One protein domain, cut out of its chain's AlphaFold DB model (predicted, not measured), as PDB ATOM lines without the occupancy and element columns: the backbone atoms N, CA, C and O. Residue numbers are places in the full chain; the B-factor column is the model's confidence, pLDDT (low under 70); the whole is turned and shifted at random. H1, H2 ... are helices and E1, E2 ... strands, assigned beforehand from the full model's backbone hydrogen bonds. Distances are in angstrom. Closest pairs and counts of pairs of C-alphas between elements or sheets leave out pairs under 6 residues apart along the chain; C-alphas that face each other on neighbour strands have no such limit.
ATOM      1  N   ARG A  87     128.188 184.451  68.278       72.25
ATOM      2  CA  ARG A  87     129.492 184.775  68.871       72.25
ATOM      3  C   ARG A  87     130.039 183.610  69.687       72.25
ATOM      4  O   ARG A  87     129.270 182.983  70.416       72.25
ATOM      5  N   PRO A  88     131.354 183.340  69.617       78.88
ATOM      6  CA  PRO A  88     131.972 182.368  70.501       78.88
ATOM      7  C   PRO A  88     131.902 182.880  71.942       78.88
ATOM      8  O   PRO A  88     132.291 184.013  72.243       78.88
ATOM      9  N   VAL A  89     131.390 182.048  72.840       82.69
ATOM     10  CA  VAL A  89     131.380 182.299  74.275       82.69
ATOM     11  C   VAL A  89     132.812 182.117  74.777       82.69
ATOM     12  O   VAL A  89     133.369 181.020  74.660       82.69
ATOM     13  N   PRO A  90     133.446 183.168  75.325       82.94
ATOM     14  CA  PRO A  90     134.810 183.058  75.810       82.94
ATOM     15  C   PRO A  90     134.879 182.078  76.984       82.94
ATOM     16  O   PRO A  90     133.989 182.039  77.836       82.94
ATOM     17  N   ARG A  91     135.980 181.322  77.079       88.19
ATOM     18  CA  ARG A  91     136.259 180.521  78.276       88.19
ATOM     19  C   ARG A  91     136.460 181.452  79.473       88.19
ATOM     20  O   ARG A  91     137.325 182.339  79.451       88.19
ATOM     21  N   VAL A  92     135.626 181.240  80.489       88.44
ATOM     22  CA  VAL A  92     135.597 181.998  81.751       88.44
ATOM     23  C   VAL A  92     135.705 181.101  82.989       88.44
ATOM     24  O   VAL A  92     135.660 181.600  84.107       88.44
ATOM     25  N   THR A  93     135.861 179.790  82.802       89.00
ATOM     26  CA  THR A  93     136.161 178.827  83.871       89.00
ATOM     27  C   THR A  93     137.532 179.121  84.481       89.00
ATOM     28  O   THR A  93     138.478 179.396  83.744       89.00
ATOM     29  N   GLY A  94     137.635 179.080  85.809       88.81
ATOM     30  CA  GLY A  94     138.859 179.387  86.558       88.81
ATOM     31  C   GLY A  94     139.132 180.881  86.771       88.81
ATOM     32  O   GLY A  94     140.045 181.231  87.511       88.81
ATOM     33  N   LEU A  95     138.344 181.781  86.171       92.88
ATOM     34  CA  LEU A  95     138.463 183.219  86.421       92.88
ATOM     35  C   LEU A  95     137.694 183.631  87.681       92.88
ATOM     36  O   LEU A  95     136.688 183.014  88.047       92.88
ATOM     37  N   ARG A  96     138.113 184.744  88.297       94.12
ATOM     38  CA  ARG A  96     137.307 185.414  89.328       94.12
ATOM     39  C   ARG A  96     135.995 185.907  88.723       94.12
ATOM     40  O   ARG A  96     135.980 186.379  87.584       94.12
ATOM     41  N   GLN A  97     134.912 185.877  89.500       92.44
ATOM     42  CA  GLN A  97     133.581 186.313  89.057       92.44
ATOM     43  C   GLN A  97     133.603 187.667  88.327       92.44
ATOM     44  O   GLN A  97     133.059 187.779  87.229       92.44
ATOM     45  N   ALA A  98     134.276 188.676  88.887       92.81
ATOM     46  CA  ALA A  98     134.363 190.006  88.282       92.81
ATOM     47  C   ALA A  98     135.016 189.981  86.884       92.81
ATOM     48  O   ALA A  98     134.511 190.600  85.946       92.81
ATOM     49  N   GLN A  99     136.097 189.212  86.723       92.94
ATOM     50  CA  GLN A  99     136.806 189.064  85.449       92.94
ATOM     51  C   GLN A  99     135.967 188.293  84.423       92.94
ATOM     52  O   GLN A  99     135.898 188.682  83.257       92.94
ATOM     53  N   ALA A 100     135.285 187.228  84.852       91.38
ATOM     54  CA  ALA A 100     134.392 186.449  84.001       91.38
ATOM     55  C   ALA A 100     133.228 187.297  83.466       91.38
ATOM     56  O   ALA A 100     132.955 187.288  82.264       91.38
ATOM     57  N   VAL A 101     132.582 188.077  84.337       92.06
ATOM     58  CA  VAL A 101     131.484 188.981  83.962       92.06
ATOM     59  C   VAL A 101     131.972 190.059  82.994       92.06
ATOM     60  O   VAL A 101     131.311 190.314  81.987       92.06
ATOM     61  N   ALA A 102     133.145 190.653  83.235       92.44
ATOM     62  CA  ALA A 102     133.733 191.632  82.321       92.44
ATOM     63  C   ALA A 102     134.002 191.033  80.928       92.44
ATOM     64  O   ALA A 102     133.660 191.643  79.913       92.44
ATOM     65  N   LYS A 103     134.537 189.807  80.869       90.69
ATOM     66  CA  LYS A 103     134.844 189.104  79.613       90.69
ATOM     67  C   LYS A 103     133.580 188.740  78.824       90.69
ATOM     68  O   LYS A 103     133.560 188.878  77.602       90.69
ATOM     69  N   LEU A 104     132.507 188.336  79.508       89.25
ATOM     70  CA  LEU A 104     131.203 188.093  78.879       89.25
ATOM     71  C   LEU A 104     130.551 189.387  78.381       89.25
ATOM     72  O   LEU A 104     130.042 189.427  77.260       89.25
ATOM     73  N   ARG A 105     130.637 190.470  79.159       89.56
ATOM     74  CA  ARG A 105     130.125 191.785  78.758       89.56
ATOM     75  C   ARG A 105     130.852 192.322  77.526       89.56
ATOM     76  O   ARG A 105     130.194 192.804  76.607       89.56
ATOM     77  N   ALA A 106     132.176 192.165  77.451       88.88
ATOM     78  CA  ALA A 106     132.968 192.508  76.265       88.88
ATOM     79  C   ALA A 106     132.529 191.709  75.021       88.88
ATOM     80  O   ALA A 106     132.479 192.240  73.909       88.88
ATOM     81  N   ALA A 107     132.107 190.455  75.210       85.31
ATOM     82  CA  ALA A 107     131.520 189.635  74.154       85.31
ATOM     83  C   ALA A 107     130.070 190.029  73.784       85.31
ATOM     84  O   ALA A 107     129.546 189.513  72.794       85.31
ATOM     85  N   ARG A 108     129.456 190.995  74.489       86.62
ATOM     86  CA  ARG A 108     128.035 191.391  74.402       86.62
ATOM     87  C   ARG A 108     127.068 190.268  74.807       86.62
ATOM     88  O   ARG A 108     126.011 190.100  74.195       86.62
ATOM     89  N   LEU A 109     127.454 189.496  75.820       87.69
ATOM     90  CA  LEU A 109     126.653 188.443  76.446       87.69
ATOM     91  C   LEU A 109     126.240 188.879  77.857       87.69
ATOM     92  O   LEU A 109     127.009 189.542  78.556       87.69
ATOM     93  N   HIS A 110     125.044 188.482  78.286       89.44
ATOM     94  CA  HIS A 110     124.600 188.654  79.669       89.44
ATOM     95  C   HIS A 110     125.074 187.479  80.529       89.44
ATOM     96  O   HIS A 110     125.333 186.384  80.029       89.44
ATOM     97  N   SER A 111     125.180 187.693  81.838       90.69
ATOM     98  CA  SER A 111     125.588 186.661  82.791       90.69
ATOM     99  C   SER A 111     124.561 186.521  83.904       90.69
ATOM    100  O   SER A 111     124.220 187.515  84.542       90.69
ATOM    101  N   HIS A 112     124.138 185.293  84.189       92.69
ATOM    102  CA  HIS A 112     123.385 184.964  85.395       92.69
ATOM    103  C   HIS A 112     124.296 184.204  86.353       92.69
ATOM    104  O   HIS A 112     124.792 183.129  86.006       92.69
ATOM    105  N   VAL A 113     124.517 184.741  87.552       92.88
ATOM    106  CA  VAL A 113     125.430 184.151  88.536       92.88
ATOM    107  C   VAL A 113     124.647 183.273  89.505       92.88
ATOM    108  O   VAL A 113     123.783 183.746  90.230       92.88
ATOM    109  N   GLY A 114     124.947 181.979  89.494       92.75
ATOM    110  CA  GLY A 114     124.589 181.032  90.543       92.75
ATOM    111  C   GLY A 114     125.819 180.651  91.361       92.75
ATOM    112  O   GLY A 114     126.957 180.876  90.948       92.75
ATOM    113  N   THR A 115     125.589 180.038  92.514       92.69
ATOM    114  CA  THR A 115     126.648 179.652  93.451       92.69
ATOM    115  C   THR A 115     126.523 178.184  93.831       92.69
ATOM    116  O   THR A 115     125.404 177.726  94.059       92.69
ATOM    117  N   ALA A 116     127.642 177.478  93.956       92.38
ATOM    118  CA  ALA A 116     127.699 176.100  94.444       92.38
ATOM    119  C   ALA A 116     128.956 175.894  95.301       92.38
ATOM    120  O   ALA A 116     129.921 176.641  95.151       92.38
ATOM    121  N   PHE A 117     128.934 174.915  96.206       91.62
ATOM    122  CA  PHE A 117     130.130 174.506  96.945       91.62
ATOM    123  C   PHE A 117     131.046 173.690  96.032       91.62
ATOM    124  O   PHE A 117     130.559 172.917  95.205       91.62
ATOM    125  N   ASP A 118     132.351 173.905  96.155       90.00
ATOM    126  CA  ASP A 118     133.376 173.190  95.399       90.00
ATOM    127  C   ASP A 118     134.620 173.031  96.271       90.00
ATOM    128  O   ASP A 118     135.110 174.000  96.854       90.00
ATOM    129  N   ASP A 119     135.123 171.805  96.361       86.31
ATOM    130  CA  ASP A 119     136.240 171.458  97.240       86.31
ATOM    131  C   ASP A 119     137.609 171.839  96.674       86.31
ATOM    132  O   ASP A 119     138.591 171.890  97.414       86.31
ATOM    133  N   THR A 120     137.681 172.077  95.364       87.06
ATOM    134  CA  THR A 120     138.932 172.307  94.632       87.06
ATOM    135  C   THR A 120     139.121 173.771  94.270       87.06
ATOM    136  O   THR A 120     140.231 174.300  94.337       87.06
ATOM    137  N   ALA A 121     138.039 174.451  93.892       87.88
ATOM    138  CA  ALA A 121     138.086 175.831  93.454       87.88
ATOM    139  C   ALA A 121     137.888 176.789  94.640       87.88
ATOM    140  O   ALA A 121     136.886 176.685  95.354       87.88
ATOM    141  N   PRO A 122     138.763 177.795  94.816       89.12
ATOM    142  CA  PRO A 122     138.614 178.768  95.887       89.12
ATOM    143  C   PRO A 122     137.343 179.605  95.711       89.12
ATOM    144  O   PRO A 122     136.884 179.853  94.586       89.12
ATOM    145  N   ALA A 123     136.800 180.079  96.833       89.94
ATOM    146  CA  ALA A 123     135.596 180.897  96.856       89.94
ATOM    147  C   ALA A 123     135.712 182.116  95.916       89.94
ATOM    148  O   ALA A 123     136.743 182.788  95.853       89.94
ATOM    149  N   GLY A 124     134.650 182.395  95.155       90.94
ATOM    150  CA  GLY A 124     134.602 183.492  94.178       90.94
ATOM    151  C   GLY A 124     135.132 183.148  92.777       90.94
ATOM    152  O   GLY A 124     135.121 184.007  91.884       90.94
ATOM    153  N   THR A 125     135.558 181.903  92.553       93.25
ATOM    154  CA  THR A 125     136.047 181.414  91.251       93.25
ATOM    155  C   THR A 125     134.932 180.749  90.451       93.25
ATOM    156  O   THR A 125     134.121 180.005  90.997       93.25
ATOM    157  N   VAL A 126     134.868 180.993  89.142       93.50
ATOM    158  CA  VAL A 126     133.882 180.347  88.261       93.50
ATOM    159  C   VAL A 126     134.277 178.891  88.006       93.50
ATOM    160  O   VAL A 126     135.247 178.626  87.298       93.50
ATOM    161  N   ILE A 127     133.480 177.953  88.519       93.25
ATOM    162  CA  ILE A 127     133.678 176.505  88.330       93.25
ATOM    163  C   ILE A 127     133.024 175.998  87.050       93.25
ATOM    164  O   ILE A 127     133.534 175.103  86.381       93.25
ATOM    165  N   ARG A 128     131.896 176.600  86.657       90.31
ATOM    166  CA  ARG A 128     131.176 176.203  85.450       90.31
ATOM    167  C   ARG A 128     130.558 177.399  84.757       90.31
ATOM    168  O   ARG A 128     129.951 178.253  85.395       90.31
ATOM    169  N   ALA A 129     130.653 177.416  83.436       90.19
ATOM    170  CA  ALA A 129     129.942 178.356  82.588       90.19
ATOM    171  C   ALA A 129     129.125 177.562  81.572       90.19
ATOM    172  O   ALA A 129     129.690 176.830  80.761       90.19
ATOM    173  N   ARG A 130     127.797 177.665  81.649       88.38
ATOM    174  CA  ARG A 130     126.897 177.037  80.678       88.38
ATOM    175  C   ARG A 130     126.438 178.077  79.656       88.38
ATOM    176  O   ARG A 130     125.805 179.056  80.069       88.38
ATOM    177  N   PRO A 131     126.751 177.893  78.361       84.19
ATOM    178  CA  PRO A 131     126.196 178.731  77.310       84.19
ATOM    179  C   PRO A 131     124.668 178.544  77.221       84.19
ATOM    180  O   PRO A 131     124.140 177.542  77.710       84.19
ATOM    181  N   PRO A 132     123.950 179.507  76.623       76.38
ATOM    182  CA  PRO A 132     122.494 179.454  76.497       76.38
ATOM    183  C   PRO A 132     122.010 178.377  75.520       76.38
ATOM    184  O   PRO A 132     120.887 177.902  75.654       76.38
ATOM    185  N   PHE A 133     122.847 177.981  74.559       74.38
ATOM    186  CA  PHE A 133     122.532 176.943  73.584       74.38
ATOM    187  C   PHE A 133     123.336 175.678  73.878       74.38
ATOM    188  O   PHE A 133     124.523 175.746  74.189       74.38
ATOM    189  N   SER A 134     122.690 174.518  73.753       63.69
ATOM    190  CA  SER A 134     123.321 173.206  73.957       63.69
ATOM    191  C   SER A 134     124.242 172.788  72.803       63.69
ATOM    192  O   SER A 134     124.968 171.806  72.927       63.69
ATOM    193  N   VAL A 135     124.216 173.518  71.681       59.25
ATOM    194  CA  VAL A 135     124.972 173.199  70.463       59.25
ATOM    195  C   VAL A 135     126.205 174.101  70.371       59.25
ATOM    196  O   VAL A 135     126.157 175.209  69.841       59.25
ATOM    197  N   GLY A 136     127.325 173.611  70.901       64.56
ATOM    198  CA  GLY A 136     128.630 174.272  70.819       64.56
ATOM    199  C   GLY A 136     128.798 175.505  71.725       64.56
ATOM    200  O   GLY A 136     127.873 175.931  72.416       64.56
ATOM    201  N   PRO A 137     130.003 176.104  71.762       72.88
ATOM    202  CA  PRO A 137     130.326 177.231  72.632       72.88
ATOM    203  C   PRO A 137     129.870 178.564  72.019       72.88
ATOM    204  O   PRO A 137     130.624 179.533  72.042       72.88
ATOM    205  N   PHE A 138     128.676 178.632  71.431       72.38
ATOM    206  CA  PHE A 138     128.182 179.832  70.755       72.38
ATOM    207  C   PHE A 138     126.984 180.441  71.487       72.38
ATOM    208  O   PHE A 138     126.181 179.749  72.111       72.38
ATOM    209  N   GLY A 139     126.876 181.764  71.419       74.81
ATOM    210  CA  GLY A 139     125.762 182.533  71.956       74.81
ATOM    211  C   GLY A 139     125.336 183.624  70.983       74.81
ATOM    212  O   GLY A 139     126.169 184.230  70.308       74.81
ATOM    213  N   LEU A 140     124.032 183.891  70.923       76.69
ATOM    214  CA  LEU A 140     123.504 185.072  70.241       76.69
ATOM    215  C   LEU A 140     123.847 186.328  71.051       76.69
ATOM    216  O   LEU A 140     124.054 186.269  72.268       76.69
ATOM    217  N   ARG A 141     123.878 187.492  70.402       77.19
ATOM    218  CA  ARG A 141     124.023 188.769  71.118       77.19
ATOM    219  C   ARG A 141     122.922 188.927  72.167       77.19
ATOM    220  O   ARG A 141     121.763 188.636  71.897       77.19
ATOM    221  N   GLY A 142     123.295 189.374  73.364       80.00
ATOM    222  CA  GLY A 142     122.364 189.526  74.482       80.00
ATOM    223  C   GLY A 142     121.910 188.211  75.125       80.00
ATOM    224  O   GLY A 142     121.171 188.252  76.104       80.00
ATOM    225  N   SER A 143     122.368 187.053  74.643       85.31
ATOM    226  CA  SER A 143     122.056 185.772  75.277       85.31
ATOM    227  C   SER A 143     122.723 185.642  76.655       85.31
ATOM    228  O   SER A 143     123.762 186.255  76.922       85.31
ATOM    229  N   THR A 144     122.093 184.879  77.552       88.50
ATOM    230  CA  THR A 144     122.511 184.777  78.958       88.50
ATOM    231  C   THR A 144     123.331 183.515  79.199       88.50
ATOM    232  O   THR A 144     122.841 182.402  79.031       88.50
ATOM    233  N   VAL A 145     124.570 183.682  79.653       89.62
ATOM    234  CA  VAL A 145     125.441 182.592  80.102       89.62
ATOM    235  C   VAL A 145     125.232 182.381  81.599       89.62
ATOM    236  O   VAL A 145     125.360 183.315  82.394       89.62
ATOM    237  N   ARG A 146     124.927 181.146  82.012       92.44
ATOM    238  CA  ARG A 146     124.777 180.808  83.432       92.44
ATOM    239  C   ARG A 146     126.142 180.457  84.016       92.44
ATOM    240  O   ARG A 146     126.724 179.425  83.677       92.44
ATOM    241  N   LEU A 147     126.640 181.319  84.892       92.88
ATOM    242  CA  LEU A 147     127.866 181.109  85.651       92.88
ATOM    243  C   LEU A 147     127.541 180.398  86.960       92.88
ATOM    244  O   LEU A 147     126.558 180.721  87.616       92.88
ATOM    245  N   THR A 148     128.363 179.429  87.339       94.75
ATOM    246  CA  THR A 148     128.366 178.820  88.671       94.75
ATOM    247  C   THR A 148     129.680 179.199  89.334       94.75
ATOM    248  O   THR A 148     130.747 178.885  88.805       94.75
ATOM    249  N   VAL A 149     129.595 179.924  90.444       94.38
ATOM    250  CA  VAL A 149     130.737 180.404  91.228       94.38
ATOM    251  C   VAL A 149     130.897 179.527  92.466       94.38
ATOM    252  O   VAL A 149     129.905 179.206  93.122       94.38
ATOM    253  N   SER A 150     132.136 179.142  92.769       95.25
ATOM    254  CA  SER A 150     132.483 178.385  93.970       95.25
ATOM    255  C   SER A 150     132.236 179.222  95.226       95.25
ATOM    256  O   SER A 150     132.639 180.387  95.295       95.25
ATOM    257  N   LYS A 151     131.607 178.619  96.235       91.06
ATOM    258  CA  LYS A 151     131.561 179.118  97.617       91.06
ATOM    259  C   LYS A 151     132.737 178.622  98.469       91.06
ATOM    260  O   LYS A 151     132.817 178.983  99.636       91.06
TER     261      LYS A 151
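What this domain is: This is residues 87 to 151 of the 313 residues of the protein "PASTA domain-containing protein" of Actinobacteria bacterium (UniProt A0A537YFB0). A strongly twisted three-stranded sheet forms one layer, with one helix, H1, lying lengthwise over one of its faces as a second layer. Beyond one end of the sheet, the short strand E3 pairs with the first printed residues, 87 to 88. The printed part has 65 residues, with one named helix and four named strands in the order H1, E1, E2, E3, E4. The sheet is mixed, in the order E1, E4, E2; the class is mixed, helices and strands, with 32 residues in named elements, under half of the printed part. It is compact, with a radius of gyration of the C-alphas of 11.1 A and spans of 32 by 22 by 15 A.

How they stand to each other: The inner strand E4, residues 144 to 150, is parallel to edge strand E1, residues 110 to 116, at 28 degrees; N 147 and O 112 are within hydrogen-bond range at 2.8 A. E4 is antiparallel to edge strand E2, residues 126 to 130, at 155 degrees, with N 148 and O 128 at 2.8 A. The sheet is only just strongly twisted, its C-alphas lying up to 4.2 A off the best plane. H1, residues 97 to 106, is on the sheet at a height of 9.2 A. It lies over E4 and, with 3 C-alphas, only just over E1; it runs along the strands, at 11 degrees to E4 on the local plane. The closest C-alphas of H1 and E1 are those of Val 101 and Ser 111, 6.4 A apart. Every O i to N i+4 pair in H1 is within hydrogen-bond range. E3, residues 138 to 140, pairs with no named strand and is apart from H1 and E1.

Where its parts are: H1 begins at C-alpha 97 (133.581, 186.313, 89.057) and is 14.2 A long. E1 is 19.6 A long, E4 19.1 A and E2 10.8 A. E4 ends at C-alpha 150 (132.483, 178.385, 93.970).

The domain as a whole: The C-alphas farthest apart, those of Asp 119 and Arg 141, are 33.6 A apart. The printed part has no cut, and no link is long. Mean pLDDT of the printed part is 86.7; residues 134 to 136 are under 70.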